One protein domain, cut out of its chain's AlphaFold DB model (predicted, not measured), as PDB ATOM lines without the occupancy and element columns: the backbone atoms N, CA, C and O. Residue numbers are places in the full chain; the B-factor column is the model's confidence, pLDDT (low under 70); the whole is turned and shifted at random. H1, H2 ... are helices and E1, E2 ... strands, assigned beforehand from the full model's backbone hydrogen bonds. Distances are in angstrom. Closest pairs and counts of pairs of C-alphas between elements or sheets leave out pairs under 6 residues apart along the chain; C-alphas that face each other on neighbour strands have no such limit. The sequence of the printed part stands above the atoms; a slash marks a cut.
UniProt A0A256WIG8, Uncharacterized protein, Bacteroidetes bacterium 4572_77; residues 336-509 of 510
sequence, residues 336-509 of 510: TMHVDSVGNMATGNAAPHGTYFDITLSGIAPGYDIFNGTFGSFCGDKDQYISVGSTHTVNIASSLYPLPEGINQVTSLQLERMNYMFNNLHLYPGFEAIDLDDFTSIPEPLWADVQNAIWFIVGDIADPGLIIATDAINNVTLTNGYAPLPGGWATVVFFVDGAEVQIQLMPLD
ATOM      1  N   THR A 336      -0.200   8.114  28.757       96.25
ATOM      2  CA  THR A 336       0.591   6.933  29.107       96.25
ATOM      3  C   THR A 336       0.899   6.099  27.869       96.25
ATOM      4  O   THR A 336      -0.018   5.707  27.151       96.25
ATOM      5  N   MET A 337       2.174   5.763  27.679       94.19
ATOM      6  CA  MET A 337       2.672   4.824  26.673       94.19
ATOM      7  C   MET A 337       3.327   3.628  27.371       94.19
ATOM      8  O   MET A 337       4.233   3.799  28.185       94.19
ATOM      9  N   HIS A 338       2.884   2.410  27.074       94.06
ATOM     10  CA  HIS A 338       3.522   1.167  27.514       94.06
ATOM     11  C   HIS A 338       4.163   0.467  26.318       94.06
ATOM     12  O   HIS A 338       3.524   0.380  25.278       94.06
ATOM     13  N   VAL A 339       5.397  -0.026  26.445       91.38
ATOM     14  CA  VAL A 339       6.065  -0.764  25.357       91.38
ATOM     15  C   VAL A 339       5.828  -2.256  25.535       91.38
ATOM     16  O   VAL A 339       6.391  -2.873  26.437       91.38
ATOM     17  N   ASP A 340       4.994  -2.840  24.681       92.06
ATOM     18  CA  ASP A 340       4.502  -4.211  24.835       92.06
ATOM     19  C   ASP A 340       5.515  -5.252  24.356       92.06
ATOM     20  O   ASP A 340       5.747  -6.274  25.010       92.06
ATOM     21  N   SER A 341       6.112  -5.018  23.189       91.62
ATOM     22  CA  SER A 341       7.010  -5.975  22.548       91.62
ATOM     23  C   SER A 341       7.972  -5.293  21.579       91.62
ATOM     24  O   SER A 341       7.751  -4.155  21.181       91.62
ATOM     25  N   VAL A 342       9.050  -5.993  21.211       90.94
ATOM     26  CA  VAL A 342      10.062  -5.512  20.261       90.94
ATOM     27  C   VAL A 342      10.360  -6.592  19.223       90.94
ATOM     28  O   VAL A 342      10.478  -7.776  19.555       90.94
ATOM     29  N   GLY A 343      10.503  -6.173  17.973       86.94
ATOM     30  CA  GLY A 343      11.020  -6.967  16.874       86.94
ATOM     31  C   GLY A 343      12.491  -7.317  17.088       86.94
ATOM     32  O   GLY A 343      13.264  -6.614  17.741       86.94
ATOM     33  N   ASN A 344      12.910  -8.445  16.530       88.81
ATOM     34  CA  ASN A 344      14.271  -8.937  16.644       88.81
ATOM     35  C   ASN A 344      15.005  -8.784  15.310       88.81
ATOM     36  O   ASN A 344      14.986  -9.687  14.466       88.81
ATOM     37  N   MET A 345      15.730  -7.665  15.187       85.44
ATOM     38  CA  MET A 345      16.566  -7.308  14.030       85.44
ATOM     39  C   MET A 345      17.555  -8.415  13.624       85.44
ATOM     40  O   MET A 345      17.858  -8.562  12.446       85.44
ATOM     41  N   ALA A 346      18.057  -9.221  14.569       86.31
ATOM     42  CA  ALA A 346      19.009 -10.295  14.264       86.31
ATOM     43  C   ALA A 346      18.346 -11.514  13.604       86.31
ATOM     44  O   ALA A 346      19.010 -12.282  12.910       86.31
ATOM     45  N   THR A 347      17.047 -11.710  13.843       86.44
ATOM     46  CA  THR A 347      16.261 -12.812  13.266       86.44
ATOM     47  C   THR A 347      15.350 -12.380  12.120       86.44
ATOM     48  O   THR A 347      14.876 -13.245  11.394       86.44
ATOM     49  N   GLY A 348      15.111 -11.074  11.955       84.56
ATOM     50  CA  GLY A 348      14.170 -10.512  10.980       84.56
ATOM     51  C   GLY A 348      12.696 -10.558  11.405       84.56
ATOM     52  O   GLY A 348      11.845 -10.103  10.649       84.56
ATOM     53  N   ASN A 349      12.388 -11.073  12.599       89.88
ATOM     54  CA  ASN A 349      11.019 -11.173  13.116       89.88
ATOM     55  C   ASN A 349      10.540  -9.812  13.633       89.88
ATOM     56  O   ASN A 349      11.217  -9.231  14.486       89.88
ATOM     57  N   ALA A 350       9.389  -9.339  13.167       89.25
ATOM     58  CA  ALA A 350       8.791  -8.082  13.610       89.25
ATOM     59  C   ALA A 350       8.174  -8.195  15.013       89.25
ATOM     60  O   ALA A 350       8.026  -9.290  15.570       89.25
ATOM     61  N   ALA A 351       7.777  -7.055  15.579       88.94
ATOM     62  CA  ALA A 351       6.740  -7.042  16.605       88.94
ATOM     63  C   ALA A 351       5.397  -7.535  16.002       88.94
ATOM     64  O   ALA A 351       5.237  -7.521  14.779       88.94
ATOM     65  N   PRO A 352       4.422  -7.995  16.811       89.81
ATOM     66  CA  PRO A 352       3.128  -8.488  16.336       89.81
ATOM     67  C   PRO A 352       2.393  -7.592  15.329       89.81
ATOM     68  O   PRO A 352       1.668  -8.141  14.500       89.81
ATOM     69  N   HIS A 353       2.585  -6.267  15.364       86.12
ATOM     70  CA  HIS A 353       1.986  -5.330  14.401       86.12
ATOM     71  C   HIS A 353       2.895  -4.986  13.204       86.12
ATOM     72  O   HIS A 353       2.679  -3.976  12.542       86.12
ATOM     73  N   GLY A 354       3.913  -5.803  12.911       85.31
ATOM     74  CA  GLY A 354       4.727  -5.662  11.696       85.31
ATOM     75  C   GLY A 354       5.765  -4.534  11.742       85.31
ATOM     76  O   GLY A 354       6.305  -4.153  10.708       85.31
ATOM     77  N   THR A 355       6.068  -3.999  12.926       88.31
ATOM     78  CA  THR A 355       6.984  -2.863  13.133       88.31
ATOM     79  C   THR A 355       8.132  -3.221  14.086       88.31
ATOM     80  O   THR A 355       8.306  -4.382  14.474       88.31
ATOM     81  N   TYR A 356       8.953  -2.232  14.465       88.69
ATOM     82  CA  TYR A 356      10.068  -2.463  15.385       88.69
ATOM     83  C   TYR A 356       9.623  -2.672  16.834       88.69
ATOM     84  O   TYR A 356      10.207  -3.506  17.517       88.69
ATOM     85  N   PHE A 357       8.598  -1.978  17.316       89.00
ATOM     86  CA  PHE A 357       7.960  -2.296  18.594       89.00
ATOM     87  C   PHE A 357       6.460  -2.042  18.550       89.00
ATOM     88  O   PHE A 357       5.974  -1.277  17.719       89.00
ATOM     89  N   ASP A 358       5.758  -2.667  19.490       90.12
ATOM     90  CA  ASP A 358       4.358  -2.384  19.775       90.12
ATOM     91  C   ASP A 358       4.272  -1.485  21.009       90.12
ATOM     92  O   ASP A 358       4.916  -1.764  22.030       90.12
ATOM     93  N   ILE A 359       3.458  -0.434  20.930       91.12
ATOM     94  CA  ILE A 359       3.119   0.409  22.077       91.12
ATOM     95  C   ILE A 359       1.627   0.389  22.359       91.12
ATOM     96  O   ILE A 359       0.815   0.465  21.443       91.12
ATOM     97  N   THR A 360       1.264   0.391  23.635       94.75
ATOM     98  CA  THR A 360      -0.105   0.600  24.095       94.75
ATOM     99  C   THR A 360      -0.249   1.989  24.694       94.75
ATOM    100  O   THR A 360       0.396   2.332  25.689       94.75
ATOM    101  N   LEU A 361      -1.139   2.780  24.103       95.25
ATOM    102  CA  LEU A 361      -1.486   4.120  24.547       95.25
ATOM    103  C   LEU A 361      -2.722   4.096  25.444       95.25
ATOM    104  O   LEU A 361      -3.711   3.414  25.167       95.25
ATOM    105  N   SER A 362      -2.671   4.853  26.536       97.44
ATOM    106  CA  SER A 362      -3.778   4.991  27.483       97.44
ATOM    107  C   SER A 362      -3.828   6.387  28.111       97.44
ATOM    108  O   SER A 362      -2.819   7.082  28.204       97.44
ATOM    109  N   GLY A 363      -5.010   6.801  28.574       96.12
ATOM    110  CA  GLY A 363      -5.216   8.120  29.185       96.12
ATOM    111  C   GLY A 363      -5.503   9.248  28.189       96.12
ATOM    112  O   GLY A 363      -5.573  10.402  28.597       96.12
ATOM    113  N   ILE A 364      -5.710   8.924  26.911       96.38
ATOM    114  CA  ILE A 364      -6.088   9.880  25.869       96.38
ATOM    115  C   ILE A 364      -7.607  10.087  25.920       96.38
ATOM    116  O   ILE A 364      -8.379   9.120  25.953       96.38
ATOM    117  N   ALA A 365      -8.046  11.345  25.972       95.50
ATOM    118  CA  ALA A 365      -9.466  11.689  25.927       95.50
ATOM    119  C   ALA A 365     -10.050  11.417  24.520       95.50
ATOM    120  O   ALA A 365      -9.300  11.349  23.552       95.50
ATOM    121  N   PRO A 366     -11.370  11.229  24.366       93.56
ATOM    122  CA  PRO A 366     -11.967  11.060  23.041       93.56
ATOM    123  C   PRO A 366     -11.852  12.331  22.181       93.56
ATOM    124  O   PRO A 366     -11.723  13.435  22.711       93.56
ATOM    125  N   GLY A 367     -11.977  12.155  20.863       90.50
ATOM    126  CA  GLY A 367     -11.990  13.243  19.881       90.50
ATOM    127  C   GLY A 367     -10.618  13.654  19.353       90.50
ATOM    128  O   GLY A 367     -10.537  14.658  18.673       90.50
ATOM    129  N   TYR A 368      -9.552  12.923  19.671       93.62
ATOM    130  CA  TYR A 368      -8.234  13.124  19.065       93.62
ATOM    131  C   TYR A 368      -7.990  12.116  17.940       93.62
ATOM    132  O   TYR A 368      -8.543  11.014  17.961       93.62
ATOM    133  N   ASP A 369      -7.092  12.472  17.024       90.44
ATOM    134  CA  ASP A 369      -6.631  11.615  15.921       90.44
ATOM    135  C   ASP A 369      -5.865  10.387  16.414       90.44
ATOM    136  O   ASP A 369      -5.810   9.347  15.757       90.44
ATOM    137  N   ILE A 370      -5.306  10.497  17.617       90.38
ATOM    138  CA  ILE A 370      -4.742   9.385  18.362       90.38
ATOM    139  C   ILE A 370      -5.700   8.929  19.457       90.38
ATOM    140  O   ILE A 370      -6.339   9.735  20.130       90.38
ATOM    141  N   PHE A 371      -5.783   7.619  19.677       92.50
ATOM    142  CA  PHE A 371      -6.723   7.030  20.626       92.50
ATOM    143  C   PHE A 371      -6.065   5.954  21.490       92.50
ATOM    144  O   PHE A 371      -4.969   5.475  21.212       92.50
ATOM    145  N   ASN A 372      -6.744   5.573  22.575       95.06
ATOM    146  CA  ASN A 372      -6.272   4.496  23.444       95.06
ATOM    147  C   ASN A 372      -6.310   3.161  22.687       95.06
ATOM    148  O   ASN A 372      -7.382   2.731  22.258       95.06
ATOM    149  N   GLY A 373      -5.170   2.489  22.560       94.00
ATOM    150  CA  GLY A 373      -5.035   1.285  21.745       94.00
ATOM    151  C   GLY A 373      -3.590   0.815  21.645       94.00
ATOM    152  O   GLY A 373      -2.695   1.460  22.186       94.00
ATOM    153  N   THR A 374      -3.381  -0.313  20.970       92.00
ATOM    154  CA  THR A 374      -2.047  -0.835  20.659       92.00
ATOM    155  C   THR A 374      -1.698  -0.492  19.217       92.00
ATOM    156  O   THR A 374      -2.530  -0.668  18.329       92.00
ATOM    157  N   PHE A 375      -0.479  -0.011  18.997       89.50
ATOM    158  CA  PHE A 375       0.010   0.445  17.704       89.50
ATOM    159  C   PHE A 375       1.407  -0.097  17.430       89.50
ATOM    160  O   PHE A 375       2.232  -0.192  18.343       89.50
ATOM    161  N   GLY A 376       1.676  -0.396  16.162       87.38
ATOM    162  CA  GLY A 376       3.030  -0.623  15.685       87.38
ATOM    163  C   GLY A 376       3.774   0.703  15.508       87.38
ATOM    164  O   GLY A 376       3.241   1.645  14.924       87.38
ATOM    165  N   SER A 377       5.008   0.764  16.001       88.69
ATOM    166  CA  SER A 377       5.842   1.965  16.012       88.69
ATOM    167  C   SER A 377       7.321   1.649  15.738       88.69
ATOM    168  O   SER A 377       7.754   0.488  15.751       88.69
ATOM    169  N   PHE A 378       8.099   2.698  15.467       89.31
ATOM    170  CA  PHE A 378       9.519   2.638  15.132       89.31
ATOM    171  C   PHE A 378      10.373   3.446  16.110       89.31
ATOM    172  O   PHE A 378       9.957   4.451  16.688       89.31
ATOM    173  N   CYS A 379      11.620   3.024  16.281       87.75
ATOM    174  CA  CYS A 379      12.554   3.731  17.138       87.75
ATOM    175  C   CYS A 379      13.178   4.902  16.393       87.75
ATOM    176  O   CYS A 379      13.792   4.705  15.345       87.75
ATOM    177  N   GLY A 380      13.024   6.106  16.939       86.56
ATOM    178  CA  GLY A 380      13.617   7.310  16.364       86.56
ATOM    179  C   GLY A 380      15.094   7.486  16.683       86.56
ATOM    180  O   GLY A 380      15.778   8.157  15.929       86.56
ATOM    181  N   ASP A 381      15.573   6.874  17.765       84.19
ATOM    182  CA  ASP A 381      16.927   7.049  18.289       84.19
ATOM    183  C   ASP A 381      17.482   5.684  18.704       84.19
ATOM    184  O   ASP A 381      16.943   5.013  19.584       84.19
ATOM    185  N   LYS A 382      18.546   5.244  18.040       84.69
ATOM    186  CA  LYS A 382      19.172   3.938  18.256       84.69
ATOM    187  C   LYS A 382      19.903   3.835  19.594       84.69
ATOM    188  O   LYS A 382      20.071   2.725  20.109       84.69
ATOM    189  N   ASP A 383      20.396   4.954  20.109       81.19
ATOM    190  CA  ASP A 383      21.263   5.000  21.282       81.19
ATOM    191  C   ASP A 383      20.466   5.188  22.586       81.19
ATOM    192  O   ASP A 383      21.006   4.955  23.675       81.19
ATOM    193  N   GLN A 384      19.176   5.529  22.493       76.25
ATOM    194  CA  GLN A 384      18.258   5.601  23.631       76.25
ATOM    195  C   GLN A 384      17.509   4.287  23.856       76.25
ATOM    196  O   GLN A 384      16.968   3.662  22.945       76.25
ATOM    197  N   TYR A 385      17.447   3.867  25.120       70.00
ATOM    198  CA  TYR A 385      16.848   2.592  25.499       70.00
ATOM    199  C   TYR A 385      15.471   2.793  26.114       70.00
ATOM    200  O   TYR A 385      15.359   3.094  27.303       70.00
ATOM    201  N   ILE A 386      14.424   2.478  25.354       74.62
ATOM    202  CA  ILE A 386      13.124   2.171  25.946       74.62
ATOM    203  C   ILE A 386      13.026   0.666  26.169       74.62
ATOM    204  O   ILE A 386      13.235  -0.146  25.268       74.62
ATOM    205  N   SER A 387      12.767   0.283  27.417       81.94
ATOM    206  CA  SER A 387      12.732  -1.122  27.806       81.94
ATOM    207  C   SER A 387      11.382  -1.741  27.461       81.94
ATOM    208  O   SER A 387      10.329  -1.202  27.776       81.94
ATOM    209  N   VAL A 388      11.387  -2.936  26.882       88.75
ATOM    210  CA  VAL A 388      10.141  -3.702  26.749       88.75
ATOM    211  C   VAL A 388       9.558  -3.971  28.138       88.75
ATOM    212  O   VAL A 388      10.272  -4.377  29.059       88.75
ATOM    213  N   GLY A 389       8.257  -3.746  28.286       91.44
ATOM    214  CA  GLY A 389       7.516  -3.876  29.534       91.44
ATOM    215  C   GLY A 389       7.575  -2.648  30.448       91.44
ATOM    216  O   GLY A 389       7.067  -2.729  31.569       91.44
ATOM    217  N   SER A 390       8.170  -1.524  30.025       90.81
ATOM    218  CA  SER A 390       8.110  -0.266  30.779       90.81
ATOM    219  C   SER A 390       6.942   0.623  30.356       90.81
ATOM    220  O   SER A 390       6.387   0.511  29.264       90.81
ATOM    221  N   THR A 391       6.542   1.502  31.274       93.12
ATOM    222  CA  THR A 391       5.485   2.495  31.080       93.12
ATOM    223  C   THR A 391       6.077   3.885  31.241       93.12
ATOM    224  O   THR A 391       6.806   4.137  32.200       93.12
ATOM    225  N   HIS A 392       5.721   4.775  30.326       90.94
ATOM    226  CA  HIS A 392       6.214   6.138  30.230       90.94
ATOM    227  C   HIS A 392       5.042   7.113  30.189       90.94
ATOM    228  O   HIS A 392       4.001   6.825  29.596       90.94
ATOM    229  N   THR A 393       5.233   8.275  30.800       93.25
ATOM    230  CA  THR A 393       4.386   9.442  30.555       93.25
ATOM    231  C   THR A 393       5.001  10.192  29.383       93.25
ATOM    232  O   THR A 393       6.147  10.623  29.477       93.25
ATOM    233  N   VAL A 394       4.266  10.309  28.284       92.31
ATOM    234  CA  VAL A 394       4.752  10.904  27.036       92.31
ATOM    235  C   VAL A 394       3.932  12.126  26.660       92.31
ATOM    236  O   VAL A 394       2.743  12.215  26.973       92.31
ATOM    237  N   ASN A 395       4.583  13.044  25.958       92.62
ATOM    238  CA  ASN A 395       3.936  14.061  25.138       92.62
ATOM    239  C   ASN A 395       4.033  13.656  23.663       92.62
ATOM    240  O   ASN A 395       4.751  12.716  23.316       92.62
ATOM    241  N   ILE A 396       3.310  14.369  22.804       92.56
ATOM    242  CA  ILE A 396       3.183  14.069  21.379       92.56
ATOM    243  C   ILE A 396       3.398  15.333  20.546       92.56
ATOM    244  O   ILE A 396       2.986  16.418  20.951       92.56
ATOM    245  N   ALA A 397       4.043  15.196  19.393       92.31
ATOM    246  CA  ALA A 397       4.185  16.252  18.396       92.31
ATOM    247  C   ALA A 397       4.024  15.671  16.985       92.31
ATOM    248  O   ALA A 397       4.307  14.495  16.765       92.31
ATOM    249  N   SER A 398       3.581  16.486  16.030       92.88
ATOM    250  CA  SER A 398       3.501  16.108  14.613       92.88
ATOM    251  C   SER A 398       4.685  16.686  13.850       92.88
ATOM    252  O   SER A 398       5.109  17.804  14.133       92.88
ATOM    253  N   SER A 399       5.172  15.970  12.839       92.44
ATOM    254  CA  SER A 399       6.166  16.476  11.886       92.44
ATOM    255  C   SER A 399       5.673  17.637  11.025       92.44
ATOM    256  O   SER A 399       6.473  18.241  10.318       92.44
ATOM    257  N   LEU A 400       4.374  17.936  11.063       90.12
ATOM    258  CA  LEU A 400       3.771  19.066  10.358       90.12
ATOM    259  C   LEU A 400       3.951  20.405  11.071       90.12
ATOM    260  O   LEU A 400       3.728  21.447  10.464       90.12
ATOM    261  N   TYR A 401       4.329  20.397  12.346       89.50
ATOM    262  CA  TYR A 401       4.434  21.610  13.152       89.50
ATOM    263  C   TYR A 401       5.848  21.760  13.713       89.50
ATOM    264  O   TYR A 401       6.580  20.769  13.813       89.50
ATOM    265  N   PRO A 402       6.251  22.981  14.111       89.69
ATOM    266  CA  PRO A 402       7.493  23.175  14.841       89.69
ATOM    267  C   PRO A 402       7.574  22.235  16.047       89.69
ATOM    268  O   PRO A 402       6.625  22.108  16.826       89.69
ATOM    269  N   LEU A 403       8.719  21.570  16.197       89.00
ATOM    270  CA  LEU A 403       8.940  20.680  17.329       89.00
ATOM    271  C   LEU A 403       8.967  21.477  18.642       89.00
ATOM    272  O   LEU A 403       9.549  22.565  18.681       89.00
ATOM    273  N   PRO A 404       8.391  20.936  19.730       88.31
ATOM    274  CA  PRO A 404       8.511  21.521  21.058       88.31
ATOM    275  C   PRO A 404       9.966  21.780  21.463       88.31
ATOM    276  O   PRO A 404      10.863  20.982  21.174       88.31
ATOM    277  N   GLU A 405      10.190  22.880  22.186       85.56
ATOM    278  CA  GLU A 405      11.513  23.233  22.704       85.56
ATOM    279  C   GLU A 405      12.107  22.083  23.539       85.56
ATOM    280  O   GLU A 405      11.428  21.464  24.361       85.56
ATOM    281  N   GLY A 406      13.393  21.798  23.327       82.38
ATOM    282  CA  GLY A 406      14.131  20.754  24.044       82.38
ATOM    283  C   GLY A 406      14.285  19.437  23.281       82.38
ATOM    284  O   GLY A 406      15.224  18.697  23.580       82.38
ATOM    285  N   ILE A 407      13.464  19.175  22.258       85.00
ATOM    286  CA  ILE A 407      13.649  18.018  21.370       85.00
ATOM    287  C   ILE A 407      14.824  18.297  20.427       85.00
ATOM    288  O   ILE A 407      14.761  19.193  19.592       85.00
ATOM    289  N   ASN A 408      15.905  17.526  20.565       84.44
ATOM    290  CA  ASN A 408      17.147  17.701  19.794       84.44
ATOM    291  C   ASN A 408      17.601  16.425  19.062       84.44
ATOM    292  O   ASN A 408      18.587  16.448  18.331       84.44
ATOM    293  N   GLN A 409      16.912  15.305  19.285       85.44
ATOM    294  CA  GLN A 409      17.224  13.984  18.731       85.44
ATOM    295  C   GLN A 409      16.815  13.893  17.258       85.44
ATOM    296  O   GLN A 409      17.401  13.142  16.486       85.44
ATOM    297  N   VAL A 410      15.808  14.677  16.867       89.50
ATOM    298  CA  VAL A 410      15.315  14.787  15.497       89.50
ATOM    299  C   VAL A 410      15.125  16.257  15.140       89.50
ATOM    300  O   VAL A 410      14.742  17.069  15.977       89.50
ATOM    301  N   THR A 411      15.393  16.598  13.885       91.75
ATOM    302  CA  THR A 411      15.185  17.935  13.309       91.75
ATOM    303  C   THR A 411      13.980  17.926  12.370       91.75
ATOM    304  O   THR A 411      13.631  16.872  11.833       91.75
ATOM    305  N   SER A 412      13.380  19.090  12.095       91.00
ATOM    306  CA  SER A 412      12.268  19.205  11.134       91.00
ATOM    307  C   SER A 412      12.620  18.596   9.773       91.00
ATOM    308  O   SER A 412      11.893  17.745   9.272       91.00
ATOM    309  N   LEU A 413      13.820  18.883   9.250       92.25
ATOM    310  CA  LEU A 413      14.297  18.318   7.985       92.25
ATOM    311  C   LEU A 413      14.411  16.780   8.010       92.25
ATOM    312  O   LEU A 413      14.204  16.115   6.995       92.25
ATOM    313  N   GLN A 414      14.764  16.186   9.152       93.25
ATOM    314  CA  GLN A 414      14.785  14.726   9.292       93.25
ATOM    315  C   GLN A 414      13.372  14.145   9.301       93.25
ATOM    316  O   GLN A 414      13.145  13.116   8.669       93.25
ATOM    317  N   LEU A 415      12.420  14.814   9.948       92.81
ATOM    318  CA  LEU A 415      11.023  14.392   9.940       92.81
ATOM    319  C   LEU A 415      10.382  14.531   8.555       92.81
ATOM    320  O   LEU A 415       9.648  13.640   8.142       92.81
ATOM    321  N   GLU A 416      10.719  15.566   7.790       92.94
ATOM    322  CA  GLU A 416      10.301  15.706   6.388       92.94
ATOM    323  C   GLU A 416      10.837  14.560   5.515       92.94
ATOM    324  O   GLU A 416      10.110  14.001   4.693       92.94
ATOM    325  N   ARG A 417      12.086  14.130   5.738       93.50
ATOM    326  CA  ARG A 417      12.660  12.939   5.079       93.50
ATOM    327  C   ARG A 417      11.923  11.660   5.459       93.50
ATOM    328  O   ARG A 417      11.703  10.818   4.591       93.50
ATOM    329  N   MET A 418      11.524  11.509   6.721       92.69
ATOM    330  CA  MET A 418      10.712  10.369   7.154       92.69
ATOM    331  C   MET A 418       9.321  10.407   6.522       92.69
ATOM    332  O   MET A 418       8.890   9.402   5.962       92.69
ATOM    333  N   ASN A 419       8.659  11.568   6.516       92.44
ATOM    334  CA  ASN A 419       7.385  11.760   5.830       92.44
ATOM    335  C   ASN A 419       7.507  11.354   4.352       92.44
ATOM    336  O   ASN A 419       6.720  10.534   3.883       92.44
ATOM    337  N   TYR A 420       8.523  11.846   3.630       93.06
ATOM    338  CA  TYR A 420       8.751  11.468   2.231       93.06
ATOM    339  C   TYR A 420       8.914   9.959   2.090       93.06
ATOM    340  O   TYR A 420       8.255   9.342   1.254       93.06
ATOM    341  N   MET A 421       9.775   9.362   2.918       92.38
ATOM    342  CA  MET A 421      10.047   7.932   2.889       92.38
ATOM    343  C   MET A 421       8.754   7.126   3.013       92.38
ATOM    344  O   MET A 421       8.476   6.313   2.136       92.38
ATOM    345  N   PHE A 422       7.958   7.375   4.054       89.31
ATOM    346  CA  PHE A 422       6.742   6.613   4.335       89.31
ATOM    347  C   PHE A 422       5.680   6.759   3.246       89.31
ATOM    348  O   PHE A 422       5.128   5.757   2.797       89.31
ATOM    349  N   ASN A 423       5.473   7.972   2.736       89.69
ATOM    350  CA  ASN A 423       4.517   8.221   1.655       89.69
ATOM    351  C   ASN A 423       4.955   7.633   0.300       89.69
ATOM    352  O   ASN A 423       4.140   7.472  -0.605       89.69
ATOM    353  N   ASN A 424       6.233   7.275   0.154       91.50
ATOM    354  CA  ASN A 424       6.797   6.731  -1.080       91.50
ATOM    355  C   ASN A 424       7.298   5.290  -0.926       91.50
ATOM    356  O   ASN A 424       7.990   4.792  -1.814       91.50
ATOM    357  N   LEU A 425       6.943   4.587   0.160       89.19
ATOM    358  CA  LEU A 425       7.433   3.223   0.388       89.19
ATOM    359  C   LEU A 425       7.087   2.278  -0.769       89.19
ATOM    360  O   LEU A 425       7.922   1.479  -1.178       89.19
ATOM    361  N   HIS A 426       5.909   2.440  -1.371       88.56
ATOM    362  CA  HIS A 426       5.443   1.654  -2.516       88.56
ATOM    363  C   HIS A 426       6.347   1.731  -3.767       88.56
ATOM    364  O   HIS A 426       6.206   0.908  -4.673       88.56
ATOM    365  N   LEU A 427       7.265   2.703  -3.845       89.50
ATOM    366  CA  LEU A 427       8.217   2.842  -4.951       89.50
ATOM    367  C   LEU A 427       9.416   1.889  -4.840       89.50
ATOM    368  O   LEU A 427      10.158   1.728  -5.814       89.50
ATOM    369  N   TYR A 428       9.631   1.263  -3.679       88.81
ATOM    370  CA  TYR A 428      10.802   0.425  -3.437       88.81
ATOM    371  C   TYR A 428      10.504  -1.070  -3.625       88.81
ATOM    372  O   TYR A 428       9.431  -1.544  -3.245       88.81
ATOM    373  N   PRO A 429      11.466  -1.851  -4.159       88.06
ATOM    374  CA  PRO A 429      11.290  -3.287  -4.345       88.06
ATOM    375  C   PRO A 429      10.917  -4.015  -3.048       88.06
ATOM    376  O   PRO A 429      11.631  -3.907  -2.053       88.06
ATOM    377  N   GLY A 430       9.835  -4.793  -3.076       86.44
ATOM    378  CA  GLY A 430       9.287  -5.520  -1.927       86.44
ATOM    379  C   GLY A 430       8.146  -4.796  -1.205       86.44
ATOM    380  O   GLY A 430       7.368  -5.448  -0.512       86.44
ATOM    381  N   PHE A 431       8.015  -3.481  -1.391       86.38
ATOM    382  CA  PHE A 431       7.000  -2.647  -0.744       86.38
ATOM    383  C   PHE A 431       5.802  -2.344  -1.664       86.38
ATOM    384  O   PHE A 431       4.881  -1.637  -1.266       86.38
ATOM    385  N   GLU A 432       5.764  -2.889  -2.885       87.81
ATOM    386  CA  GLU A 432       4.760  -2.542  -3.907       87.81
ATOM    387  C   GLU A 432       3.329  -2.955  -3.528       87.81
ATOM    388  O   GLU A 432       2.365  -2.459  -4.106       87.81
ATOM    389  N   ALA A 433       3.197  -3.902  -2.597       79.56
ATOM    390  CA  ALA A 433       1.921  -4.419  -2.113       79.56
ATOM    391  C   ALA A 433       1.522  -3.858  -0.739       79.56
ATOM    392  O   ALA A 433       0.558  -4.360  -0.163       79.56
ATOM    393  N   ILE A 434       2.262  -2.877  -0.206       78.75
ATOM    394  CA  ILE A 434       1.854  -2.209   1.028       78.75
ATOM    395  C   ILE A 434       0.555  -1.467   0.773       78.75
ATOM    396  O   ILE A 434       0.461  -0.641  -0.136       78.75
ATOM    397  N   ASP A 435      -0.428  -1.782   1.605       74.94
ATOM    398  CA  ASP A 435      -1.610  -0.963   1.732       74.94
ATOM    399  C   ASP A 435      -1.206   0.306   2.480       74.94
ATOM    400  O   ASP A 435      -0.855   0.257   3.661       74.94
ATOM    401  N   LEU A 436      -1.182   1.436   1.770       67.38
ATOM    402  CA  LEU A 436      -0.878   2.718   2.390       67.38
ATOM    403  C   LEU A 436      -1.964   3.120   3.387       67.38
ATOM    404  O   LEU A 436      -1.684   3.996   4.182       67.38
ATOM    405  N   ASP A 437      -3.133   2.477   3.409       67.19
ATOM    406  CA  ASP A 437      -4.162   2.714   4.425       67.19
ATOM    407  C   ASP A 437      -3.936   1.850   5.687       67.19
ATOM    408  O   ASP A 437      -4.534   2.104   6.736       67.19
ATOM    409  N   ASP A 438      -3.045   0.846   5.625       70.81
ATOM    410  CA  ASP A 438      -2.742  -0.077   6.725       70.81
ATOM    411  C   ASP A 438      -1.240  -0.404   6.835       70.81
ATOM    412  O   ASP A 438      -0.739  -1.445   6.387       70.81
ATOM    413  N   PHE A 439      -0.510   0.461   7.544       66.06
ATOM    414  CA  PHE A 439       0.907   0.255   7.858       66.06
ATOM    415  C   PHE A 439       1.198  -0.917   8.807       66.06
ATOM    416  O   PHE A 439       2.368  -1.266   8.978       66.06
ATOM    417  N   THR A 440       0.185  -1.585   9.378       65.00
ATOM    418  CA  THR A 440       0.411  -2.819  10.158       65.00
ATOM    419  C   THR A 440       0.768  -4.022   9.275       65.00
ATOM    420  O   THR A 440       1.071  -5.109   9.769       65.00
ATOM    421  N   SER A 441       0.775  -3.823   7.951       65.69
ATOM    422  CA  SER A 441       0.985  -4.857   6.941       65.69
ATOM    423  C   SER A 441       2.388  -4.894   6.317       65.69
ATOM    424  O   SER A 441       2.580  -5.646   5.357       65.69
ATOM    425  N   ILE A 442       3.378  -4.138   6.831       75.50
ATOM    426  CA  ILE A 442       4.748  -4.165   6.277       75.50
ATOM    427  C   ILE A 442       5.256  -5.622   6.269       75.50
ATOM    428  O   ILE A 442       5.398  -6.227   7.336       75.50
ATOM    429  N   PRO A 443       5.541  -6.212   5.091       76.69
ATOM    430  CA  PRO A 443       5.899  -7.622   5.008       76.69
ATOM    431  C   PRO A 443       7.189  -7.919   5.769       76.69
ATOM    432  O   PRO A 443       8.170  -7.190   5.647       76.69
ATOM    433  N   GLU A 444       7.256  -9.034   6.495       77.81
ATOM    434  CA  GLU A 444       8.545  -9.514   6.995       77.81
ATOM    435  C   GLU A 444       9.453  -9.923   5.816       77.81
ATOM    436  O   GLU A 444       8.991 -10.621   4.906       77.81
ATOM    437  N   PRO A 445      10.749  -9.541   5.806       79.12
ATOM    438  CA  PRO A 445      11.523  -8.866   6.864       79.12
ATOM    439  C   PRO A 445      11.672  -7.336   6.687       79.12
ATOM    440  O   PRO A 445      12.523  -6.726   7.330       79.12
ATOM    441  N   LEU A 446      10.886  -6.713   5.807       85.50
ATOM    442  CA  LEU A 446      11.085  -5.345   5.312       85.50
ATOM    443  C   LEU A 446      10.932  -4.250   6.378       85.50
ATOM    444  O   LEU A 446      11.483  -3.160   6.228       85.50
ATOM    445  N   TRP A 447      10.253  -4.529   7.491       88.19
ATOM    446  CA  TRP A 447      10.164  -3.611   8.633       88.19
ATOM    447  C   TRP A 447      11.551  -3.235   9.185       88.19
ATOM    448  O   TRP A 447      11.763  -2.104   9.627       88.19
ATOM    449  N   ALA A 448      12.514  -4.166   9.138       90.38
ATOM    450  CA  ALA A 448      13.873  -3.942   9.619       90.38
ATOM    451  C   ALA A 448      14.621  -2.950   8.718       90.38
ATOM    452  O   ALA A 448      15.430  -2.156   9.200       90.38
ATOM    453  N   ASP A 449      14.312  -2.956   7.421       90.81
ATOM    454  CA  ASP A 449      14.869  -1.999   6.472       90.81
ATOM    455  C   ASP A 449      14.312  -0.592   6.714       90.81
ATOM    456  O   ASP A 449      15.075   0.373   6.710       90.81
ATOM    457  N   VAL A 450      13.013  -0.474   7.016       90.62
ATOM    458  CA  VAL A 450      12.395   0.797   7.432       90.62
ATOM    459  C   VAL A 450      13.041   1.319   8.719       90.62
ATOM    460  O   VAL A 450      13.420   2.487   8.790       90.62
ATOM    461  N   GLN A 451      13.245   0.457   9.717       91.50
ATOM    462  CA  GLN A 451      13.897   0.845  10.970       91.50
ATOM    463  C   GLN A 451      15.348   1.318  10.759       91.50
ATOM    464  O   GLN A 451      15.760   2.333  11.323       91.50
ATOM    465  N   ASN A 452      16.129   0.619   9.930       92.44
ATOM    466  CA  ASN A 452      17.483   1.058   9.579       92.44
ATOM    467  C   ASN A 452      17.467   2.379   8.802       92.44
ATOM    468  O   ASN A 452      18.331   3.227   9.019       92.44
ATOM    469  N   ALA A 453      16.485   2.579   7.923       92.94
ATOM    470  CA  ALA A 453      16.339   3.823   7.183       92.94
ATOM    471  C   ALA A 453      16.081   5.017   8.113       92.94
ATOM    472  O   ALA A 453      16.727   6.052   7.949       92.94
ATOM    473  N   ILE A 454      15.228   4.857   9.131       92.00
ATOM    474  CA  ILE A 454      15.004   5.874  10.171       92.00
ATOM    475  C   ILE A 454      16.316   6.204  10.886       92.00
ATOM    476  O   ILE A 454      16.718   7.366  10.895       92.00
ATOM    477  N   TRP A 455      17.024   5.192  11.402       92.69
ATOM    478  CA  TRP A 455      18.308   5.385  12.091       92.69
ATOM    479  C   TRP A 455      19.371   6.047  11.210       92.69
ATOM    480  O   TRP A 455      20.206   6.806  11.694       92.69
ATOM    481  N   PHE A 456      19.348   5.800   9.903       94.38
ATOM    482  CA  PHE A 456      20.243   6.476   8.972       94.38
ATOM    483  C   PHE A 456      19.861   7.945   8.755       94.38
ATOM    484  O   PHE A 456      20.742   8.802   8.726       94.38
ATOM    485  N   ILE A 457      18.564   8.255   8.628       92.94
ATOM    486  CA  ILE A 457      18.069   9.630   8.461       92.94
ATOM    487  C   ILE A 457      18.425  10.489   9.682       92.94
ATOM    488  O   ILE A 457      18.843  11.640   9.514       92.94
ATOM    489  N   VAL A 458      18.293   9.940  10.893       91.38
ATOM    490  CA  VAL A 458      18.657  10.655  12.130       91.38
ATOM    491  C   VAL A 458      20.172  10.753  12.342       91.38
ATOM    492  O   VAL A 458      20.637  11.703  12.964       91.38
ATOM    493  N   GLY A 459      20.951   9.854  11.727       91.56
ATOM    494  CA  GLY A 459      22.417   9.870  11.747       91.56
ATOM    495  C   GLY A 459      23.069   8.861  12.699       91.56
ATOM    496  O   GLY A 459      24.285   8.900  12.880       91.56
ATOM    497  N   ASP A 460      22.299   7.931  13.263       90.44
ATOM    498  CA  ASP A 460      22.767   6.936  14.238       90.44
ATOM    499  C   ASP A 460      23.539   5.774  13.598       90.44
ATOM    500  O   ASP A 460      24.273   5.029  14.258       90.44
ATOM    501  N   ILE A 461      23.361   5.570  12.291       92.88
ATOM    502  CA  ILE A 461      24.106   4.576  11.517       92.88
ATOM    503  C   ILE A 461      24.675   5.183  10.240       92.88
ATOM    504  O   ILE A 461      24.122   6.115   9.671       92.88
ATOM    505  N   ALA A 462      25.793   4.623   9.773       90.56
ATOM    506  CA  ALA A 462      26.503   5.112   8.589       90.56
ATOM    507  C   ALA A 462      26.034   4.478   7.267       90.56
ATOM    508  O   ALA A 462      26.422   4.949   6.202       90.56
ATOM    509  N   ASP A 463      25.254   3.398   7.324       88.75
ATOM    510  CA  ASP A 463      24.780   2.663   6.150       88.75
ATOM    511  C   ASP A 463      23.350   2.160   6.415       88.75
ATOM    512  O   ASP A 463      23.165   1.383   7.357       88.75
ATOM    513  N   PRO A 464      22.343   2.592   5.632       81.25
ATOM    514  CA  PRO A 464      20.961   2.145   5.794       81.25
ATOM    515  C   PRO A 464      20.732   0.721   5.267       81.25
ATOM    516  O   PRO A 464      19.659   0.163   5.476       81.25
ATOM    517  N   GLY A 465      21.685   0.141   4.527       78.06
ATOM    518  CA  GLY A 465      21.546  -1.142   3.834       78.06
ATOM    519  C   GLY A 465      20.710  -1.081   2.545       78.06
ATOM    520  O   GLY A 465      21.057  -1.752   1.571       78.06
ATOM    521  N   LEU A 466      19.654  -0.256   2.498       77.19
ATOM    522  CA  LEU A 466      18.794  -0.046   1.323       77.19
ATOM    523  C   LEU A 466      18.785   1.403   0.817       77.19
ATOM    524  O   LEU A 466      19.038   2.357   1.551       77.19
ATOM    525  N   ILE A 467      18.422   1.569  -0.462       87.38
ATOM    526  CA  ILE A 467      18.355   2.878  -1.136       87.38
ATOM    527  C   ILE A 467      17.268   3.805  -0.567       87.38
ATOM    528  O   ILE A 467      17.367   5.012  -0.752       87.38
ATOM    529  N   ILE A 468      16.294   3.257   0.169       88.88
ATOM    530  CA  ILE A 468      15.113   3.945   0.721       88.88
ATOM    531  C   ILE A 468      15.486   5.259   1.424       88.88
ATOM    532  O   ILE A 468      15.006   6.333   1.070       88.88
ATOM    533  N   ALA A 469      16.409   5.193   2.386       86.62
ATOM    534  CA  ALA A 469      16.805   6.358   3.175       86.62
ATOM    535  C   ALA A 469      17.603   7.385   2.354       86.62
ATOM    536  O   ALA A 469      17.477   8.593   2.544       86.62
ATOM    537  N   THR A 470      18.434   6.898   1.425       89.62
ATOM    538  CA  THR A 470      19.261   7.755   0.563       89.62
ATOM    539  C   THR A 470      18.396   8.514  -0.439       89.62
ATOM    540  O   THR A 470      18.632   9.694  -0.683       89.62
ATOM    541  N   ASP A 471      17.380   7.854  -0.994       91.94
ATOM    542  CA  ASP A 471      16.421   8.469  -1.906       91.94
ATOM    543  C   ASP A 471      15.590   9.545  -1.198       91.94
ATOM    544  O   ASP A 471      15.504  10.668  -1.695       91.94
ATOM    545  N   ALA A 472      15.099   9.272   0.015       88.88
ATOM    546  CA  ALA A 472      14.406  10.272   0.826       88.88
ATOM    547  C   ALA A 472      15.275  11.509   1.118       88.88
ATOM    548  O   ALA A 472      14.835  12.641   0.924       88.88
ATOM    549  N   ILE A 473      16.539  11.318   1.517       89.56
ATOM    550  CA  ILE A 473      17.476  12.430   1.747       89.56
ATOM    551  C   ILE A 473      17.680  13.255   0.474       89.56
ATOM    552  O   ILE A 473      17.637  14.486   0.534       89.56
ATOM    553  N   ASN A 474      17.896  12.599  -0.667       91.31
ATOM    554  CA  ASN A 474      18.158  13.283  -1.928       91.31
ATOM    555  C   ASN A 474      16.935  14.065  -2.412       91.31
ATOM    556  O   ASN A 474      17.072  15.238  -2.748       91.31
ATOM    557  N   ASN A 475      15.746  13.457  -2.416       90.50
ATOM    558  CA  ASN A 475      14.544  14.101  -2.944       90.50
ATOM    559  C   ASN A 475      14.097  15.286  -2.087       90.50
ATOM    560  O   ASN A 475      13.837  16.351  -2.643       90.50
ATOM    561  N   VAL A 476      14.094  15.154  -0.757       85.69
ATOM    562  CA  VAL A 476      13.739  16.269   0.141       85.69
ATOM    563  C   VAL A 476      14.736  17.421   0.017       85.69
ATOM    564  O   VAL A 476      14.348  18.583  -0.041       85.69
ATOM    565  N   THR A 477      16.032  17.120  -0.116       85.50
ATOM    566  CA  THR A 477      17.053  18.164  -0.309       85.50
ATOM    567  C   THR A 477      16.894  18.878  -1.659       85.50
ATOM    568  O   THR A 477      17.103  20.083  -1.744       85.50
ATOM    569  N   LEU A 478      16.514  18.154  -2.718       79.69
ATOM    570  CA  LEU A 478      16.298  18.727  -4.053       79.69
ATOM    571  C   LEU A 478      15.021  19.571  -4.155       79.69
ATOM    572  O   LEU A 478      14.956  20.452  -5.007       79.69
ATOM    573  N   THR A 479      14.020  19.289  -3.321       79.56
ATOM    574  CA  THR A 479      12.704  19.950  -3.337       79.56
ATOM    575  C   THR A 479      12.546  21.020  -2.259       79.56
ATOM    576  O   THR A 479      11.494  21.643  -2.183       79.56
ATOM    577  N   ASN A 480      13.604  21.286  -1.484       81.50
ATOM    578  CA  ASN A 480      13.589  22.214  -0.351       81.50
ATOM    579  C   ASN A 480      12.537  21.850   0.716       81.50
ATOM    580  O   ASN A 480      11.887  22.726   1.277       81.50
ATOM    581  N   GLY A 481      12.380  20.552   0.981       86.44
ATOM    582  CA  GLY A 481      11.503  20.026   2.024       86.44
ATOM    583  C   GLY A 481      10.434  19.060   1.515       86.44
ATOM    584  O   GLY A 481      10.300  18.824   0.316       86.44
ATOM    585  N   TYR A 482       9.684  18.451   2.436       88.06
ATOM    586  CA  TYR A 482       8.517  17.627   2.091       88.06
ATOM    587  C   TYR A 482       7.422  17.707   3.154       88.06
ATOM    588  O   TYR A 482       7.571  17.197   4.267       88.06
ATOM    589  N   ALA A 483       6.283  18.268   2.756       85.38
ATOM    590  CA  ALA A 483       5.039  18.196   3.503       85.38
ATOM    591  C   ALA A 483       4.128  17.136   2.856       85.38
ATOM    592  O   ALA A 483       3.843  17.227   1.657       85.38
ATOM    593  N   PRO A 484       3.690  16.109   3.600       85.12
ATOM    594  CA  PRO A 484       2.728  15.141   3.087       85.12
ATOM    595  C   PRO A 484       1.397  15.830   2.757       85.12
ATOM    596  O   PRO A 484       0.944  16.733   3.461       85.12
ATOM    597  N   LEU A 485       0.777  15.388   1.666       79.44
ATOM    598  CA  LEU A 485      -0.541  15.861   1.249       79.44
ATOM    599  C   LEU A 485      -1.639  15.180   2.098       79.44
ATOM    600  O   LEU A 485      -1.374  14.123   2.674       79.44
ATOM    601  N   PRO A 486      -2.866  15.730   2.167       73.31
ATOM    602  CA  PRO A 486      -4.038  15.031   2.694       73.31
ATOM    603  C   PRO A 486      -4.197  13.640   2.067       73.31
ATOM    604  O   PRO A 486      -3.966  13.472   0.865       73.31
ATOM    605  N   GLY A 487      -4.541  12.646   2.886       74.12
ATOM    606  CA  GLY A 487      -4.505  11.221   2.536       74.12
ATOM    607  C   GLY A 487      -3.105  10.591   2.596       74.12
ATOM    608  O   GLY A 487      -2.953   9.390   2.387       74.12
ATOM    609  N   GLY A 488      -2.066  11.387   2.855       82.81
ATOM    610  CA  GLY A 488      -0.715  10.920   3.136       82.81
ATOM    611  C   GLY A 488      -0.501  10.598   4.614       82.81
ATOM    612  O   GLY A 488      -1.428  10.516   5.409       82.81
ATOM    613  N   TRP A 489       0.757  10.435   5.009       85.75
ATOM    614  CA  TRP A 489       1.156  10.085   6.372       85.75
ATOM    615  C   TRP A 489       2.096  11.127   6.959       85.75
ATOM    616  O   TRP A 489       3.070  11.524   6.315       85.75
ATOM    617  N   ALA A 490       1.834  11.524   8.202       90.69
ATOM    618  CA  ALA A 490       2.754  12.307   9.007       90.69
ATOM    619  C   ALA A 490       3.411  11.430  10.057       90.69
ATOM    620  O   ALA A 490       2.806  10.567  10.696       90.69
ATOM    621  N   THR A 491       4.676  11.729  10.276       91.69
ATOM    622  CA  THR A 491       5.426  11.235  11.413       91.69
ATOM    623  C   THR A 491       4.933  11.928  12.681       91.69
ATOM    624  O   THR A 491       4.894  13.153  12.765       91.69
ATOM    625  N   VAL A 492       4.588  11.139  13.687       91.69
ATOM    626  CA  VAL A 492       4.233  11.599  15.023       91.69
ATOM    627  C   VAL A 492       5.315  11.160  15.997       91.69
ATOM    628  O   VAL A 492       5.782  10.021  15.990       91.69
ATOM    629  N   VAL A 493       5.736  12.097  16.830       91.19
ATOM    630  CA  VAL A 493       6.874  11.959  17.724       91.19
ATOM    631  C   VAL A 493       6.356  11.888  19.152       91.19
ATOM    632  O   VAL A 493       5.772  12.853  19.645       91.19
ATOM    633  N   PHE A 494       6.580  10.763  19.828       90.56
ATOM    634  CA  PHE A 494       6.389  10.668  21.273       90.56
ATOM    635  C   PHE A 494       7.687  10.993  21.979       90.56
ATOM    636  O   PHE A 494       8.743  10.487  21.598       90.56
ATOM    637  N   PHE A 495       7.612  11.785  23.040       87.50
ATOM    638  CA  PHE A 495       8.801  12.143  23.796       87.50
ATOM    639  C   PHE A 495       8.560  12.155  25.304       87.50
ATOM    640  O   PHE A 495       7.504  12.576  25.786       87.50
ATOM    641  N   VAL A 496       9.565  11.683  26.044       83.88
ATOM    642  CA  VAL A 496       9.609  11.672  27.513       83.88
ATOM    643  C   VAL A 496      10.543  12.784  27.977       83.88
ATOM    644  O   VAL A 496      11.705  12.809  27.572       83.88
ATOM    645  N   ASP A 497      10.034  13.713  28.791       70.25
ATOM    646  CA  ASP A 497      10.799  14.801  29.430       70.25
ATOM    647  C   ASP A 497      11.751  15.583  28.485       70.25
ATOM    648  O   ASP A 497      12.780  16.104  28.910       70.25
ATOM    649  N   GLY A 498      11.421  15.656  27.188       61.28
ATOM    650  CA  GLY A 498      12.219  16.331  26.151       61.28
ATOM    651  C   GLY A 498      13.500  15.602  25.711       61.28
ATOM    652  O   GLY A 498      14.279  16.176  24.957       61.28
ATOM    653  N   ALA A 499      13.753  14.367  26.163       60.62
ATOM    654  CA  ALA A 499      15.059  13.712  25.998       60.62
ATOM    655  C   ALA A 499      15.042  12.334  25.307       60.62
ATOM    656  O   ALA A 499      16.038  11.961  24.688       60.62
ATOM    657  N   GLU A 500      13.948  11.576  25.386       67.00
ATOM    658  CA  GLU A 500      13.844  10.249  24.756       67.00
ATOM    659  C   GLU A 500      12.730  10.267  23.715       67.00
ATOM    660  O   GLU A 500      11.577  10.516  24.069       67.00
ATOM    661  N   VAL A 501      13.070  10.016  22.446       64.25
ATOM    662  CA  VAL A 501      12.154  10.164  21.306       64.25
ATOM    663  C   VAL A 501      11.794   8.809  20.694       64.25
ATOM    664  O   VAL A 501      12.668   8.026  20.330       64.25
ATOM    665  N   GLN A 502      10.497   8.549  20.536       65.94
ATOM    666  CA  GLN A 502       9.951   7.440  19.751       65.94
ATOM    667  C   GLN A 502       9.118   7.964  18.593       65.94
ATOM    668  O   GLN A 502       8.516   9.032  18.686       65.94
ATOM    669  N   ILE A 503       9.071   7.198  17.506       67.94
ATOM    670  CA  ILE A 503       8.422   7.619  16.274       67.94
ATOM    671  C   ILE A 503       7.293   6.652  15.933       67.94
ATOM    672  O   ILE A 503       7.474   5.439  15.854       67.94
ATOM    673  N   GLN A 504       6.112   7.196  15.697       69.62
ATOM    674  CA  GLN A 504       4.984   6.479  15.121       69.62
ATOM    675  C   GLN A 504       4.516   7.213  13.869       69.62
ATOM    676  O   GLN A 504       4.799   8.390  13.676       69.62
ATOM    677  N   LEU A 505       3.807   6.510  13.000       64.06
ATOM    678  CA  LEU A 505       3.138   7.113  11.858       64.06
ATOM    679  C   LEU A 505       1.669   7.306  12.163       64.06
ATOM    680  O   LEU A 505       1.023   6.436  12.749       64.06
ATOM    681  N   MET A 506       1.150   8.433  11.711       65.00
ATOM    682  CA  MET A 506      -0.263   8.737  11.749       65.00
ATOM    683  C   MET A 506      -0.730   9.073  10.335       65.00
ATOM    684  O   MET A 506      -0.058   9.853   9.650       65.00
ATOM    685  N   PRO A 507      -1.861   8.506   9.886       58.81
ATOM    686  CA  PRO A 507      -2.451   8.928   8.632       58.81
ATOM    687  C   PRO A 507      -2.940  10.368   8.788       58.81
ATOM    688  O   PRO A 507      -3.578  10.721   9.784       58.81
ATOM    689  N   LEU A 508      -2.627  11.202   7.808       59.28
ATOM    690  CA  LEU A 508      -3.156  12.548   7.709       59.28
ATOM    691  C   LEU A 508      -4.452  12.508   6.946       59.28
ATOM    692  O   LEU A 508      -4.458  12.178   5.763       59.28
ATOM    693  N   ASP A 509      -5.515  12.939   7.616       52.78
ATOM    694  CA  ASP A 509      -6.784  13.178   6.941       52.78
ATOM    695  C   ASP A 509      -7.275  11.955   6.114       52.78
ATOM    696  O   ASP A 509      -7.522  12.109   4.917       52.78
TER     697      ASP A 509
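What this domain is: This is residues 336 to 509 of the 510 residues of an uncharacterized protein of Bacteroidetes bacterium 4572_77 (UniProt A0A256WIG8). A closed barrel of six strands has a cluster of three helices at one side: H1 and H2 pack on the barrel, and H3 packs on these two helices, away from it. Round the ring run E1, E2, E3, E6, E5, E4 and back to E1, all antiparallel. The 174 printed residues hold E1 E2 E3 E4 H1 H2 H3 E5 E6 in chain order, a mixed class with under half of the residues in named elements. The whole is compact, radius of gyration of the C-alphas 14.9 A, spanning 39 by 37 by 30 A.

Where its parts are: Find C-alpha 336 at (0.591, 6.933, 29.107); from there E1 runs to residue 342, 18.0 A. Next come E2, residues 357 to 362, E3, 373 to 379, and E4, 391 to 398, 21.5 A. H1 is residues 412 to 423, H2 447 to 458, H3 467 to 479, 18.1 A. E5 spans 489 to 496, 22.8 A, and E6 500 to 507, 23.0 A, ending at (-2.451, 8.928, 8.632).

How they stand to each other: E1, E2 and E3 form a meander, each strand the antiparallel neighbour of the one before; E4, neighbour of E1, completes a Greek key. Look within hydrogen-bond range for N 338 and O 360, 2.8 A, in hairpin E1 and E2, and N 392 and O 337, 2.8 A, between E4 and E1. H1 is on the barrel, outside it, at a height of 9.2 A; its closest C-alphas with E5 are Asn 419 and Ala 490, 5.6 A. H2 is on the barrel too: the closest C-alphas with E3 are Phe 378 and Gln 451, 6.3 A. H3 is not on it; it touches H1 at a steep tilt of 60 degrees, closest C-alphas Arg 417 and Ala 472, 5.3 A. In H1, H2 and H3 every O i to N i+4 pair is within range.

The domain as a whole: The farthest C-alphas, Pro 366 and Ala 462, are 41.5 A apart. The printed part has no cut. Links E1 to E2, E3 to E4, E4 to H1 and H1 to H2 are long. Look for pLDDT under 70 at residues 436 to 437, 439 to 441 and 498 to 509.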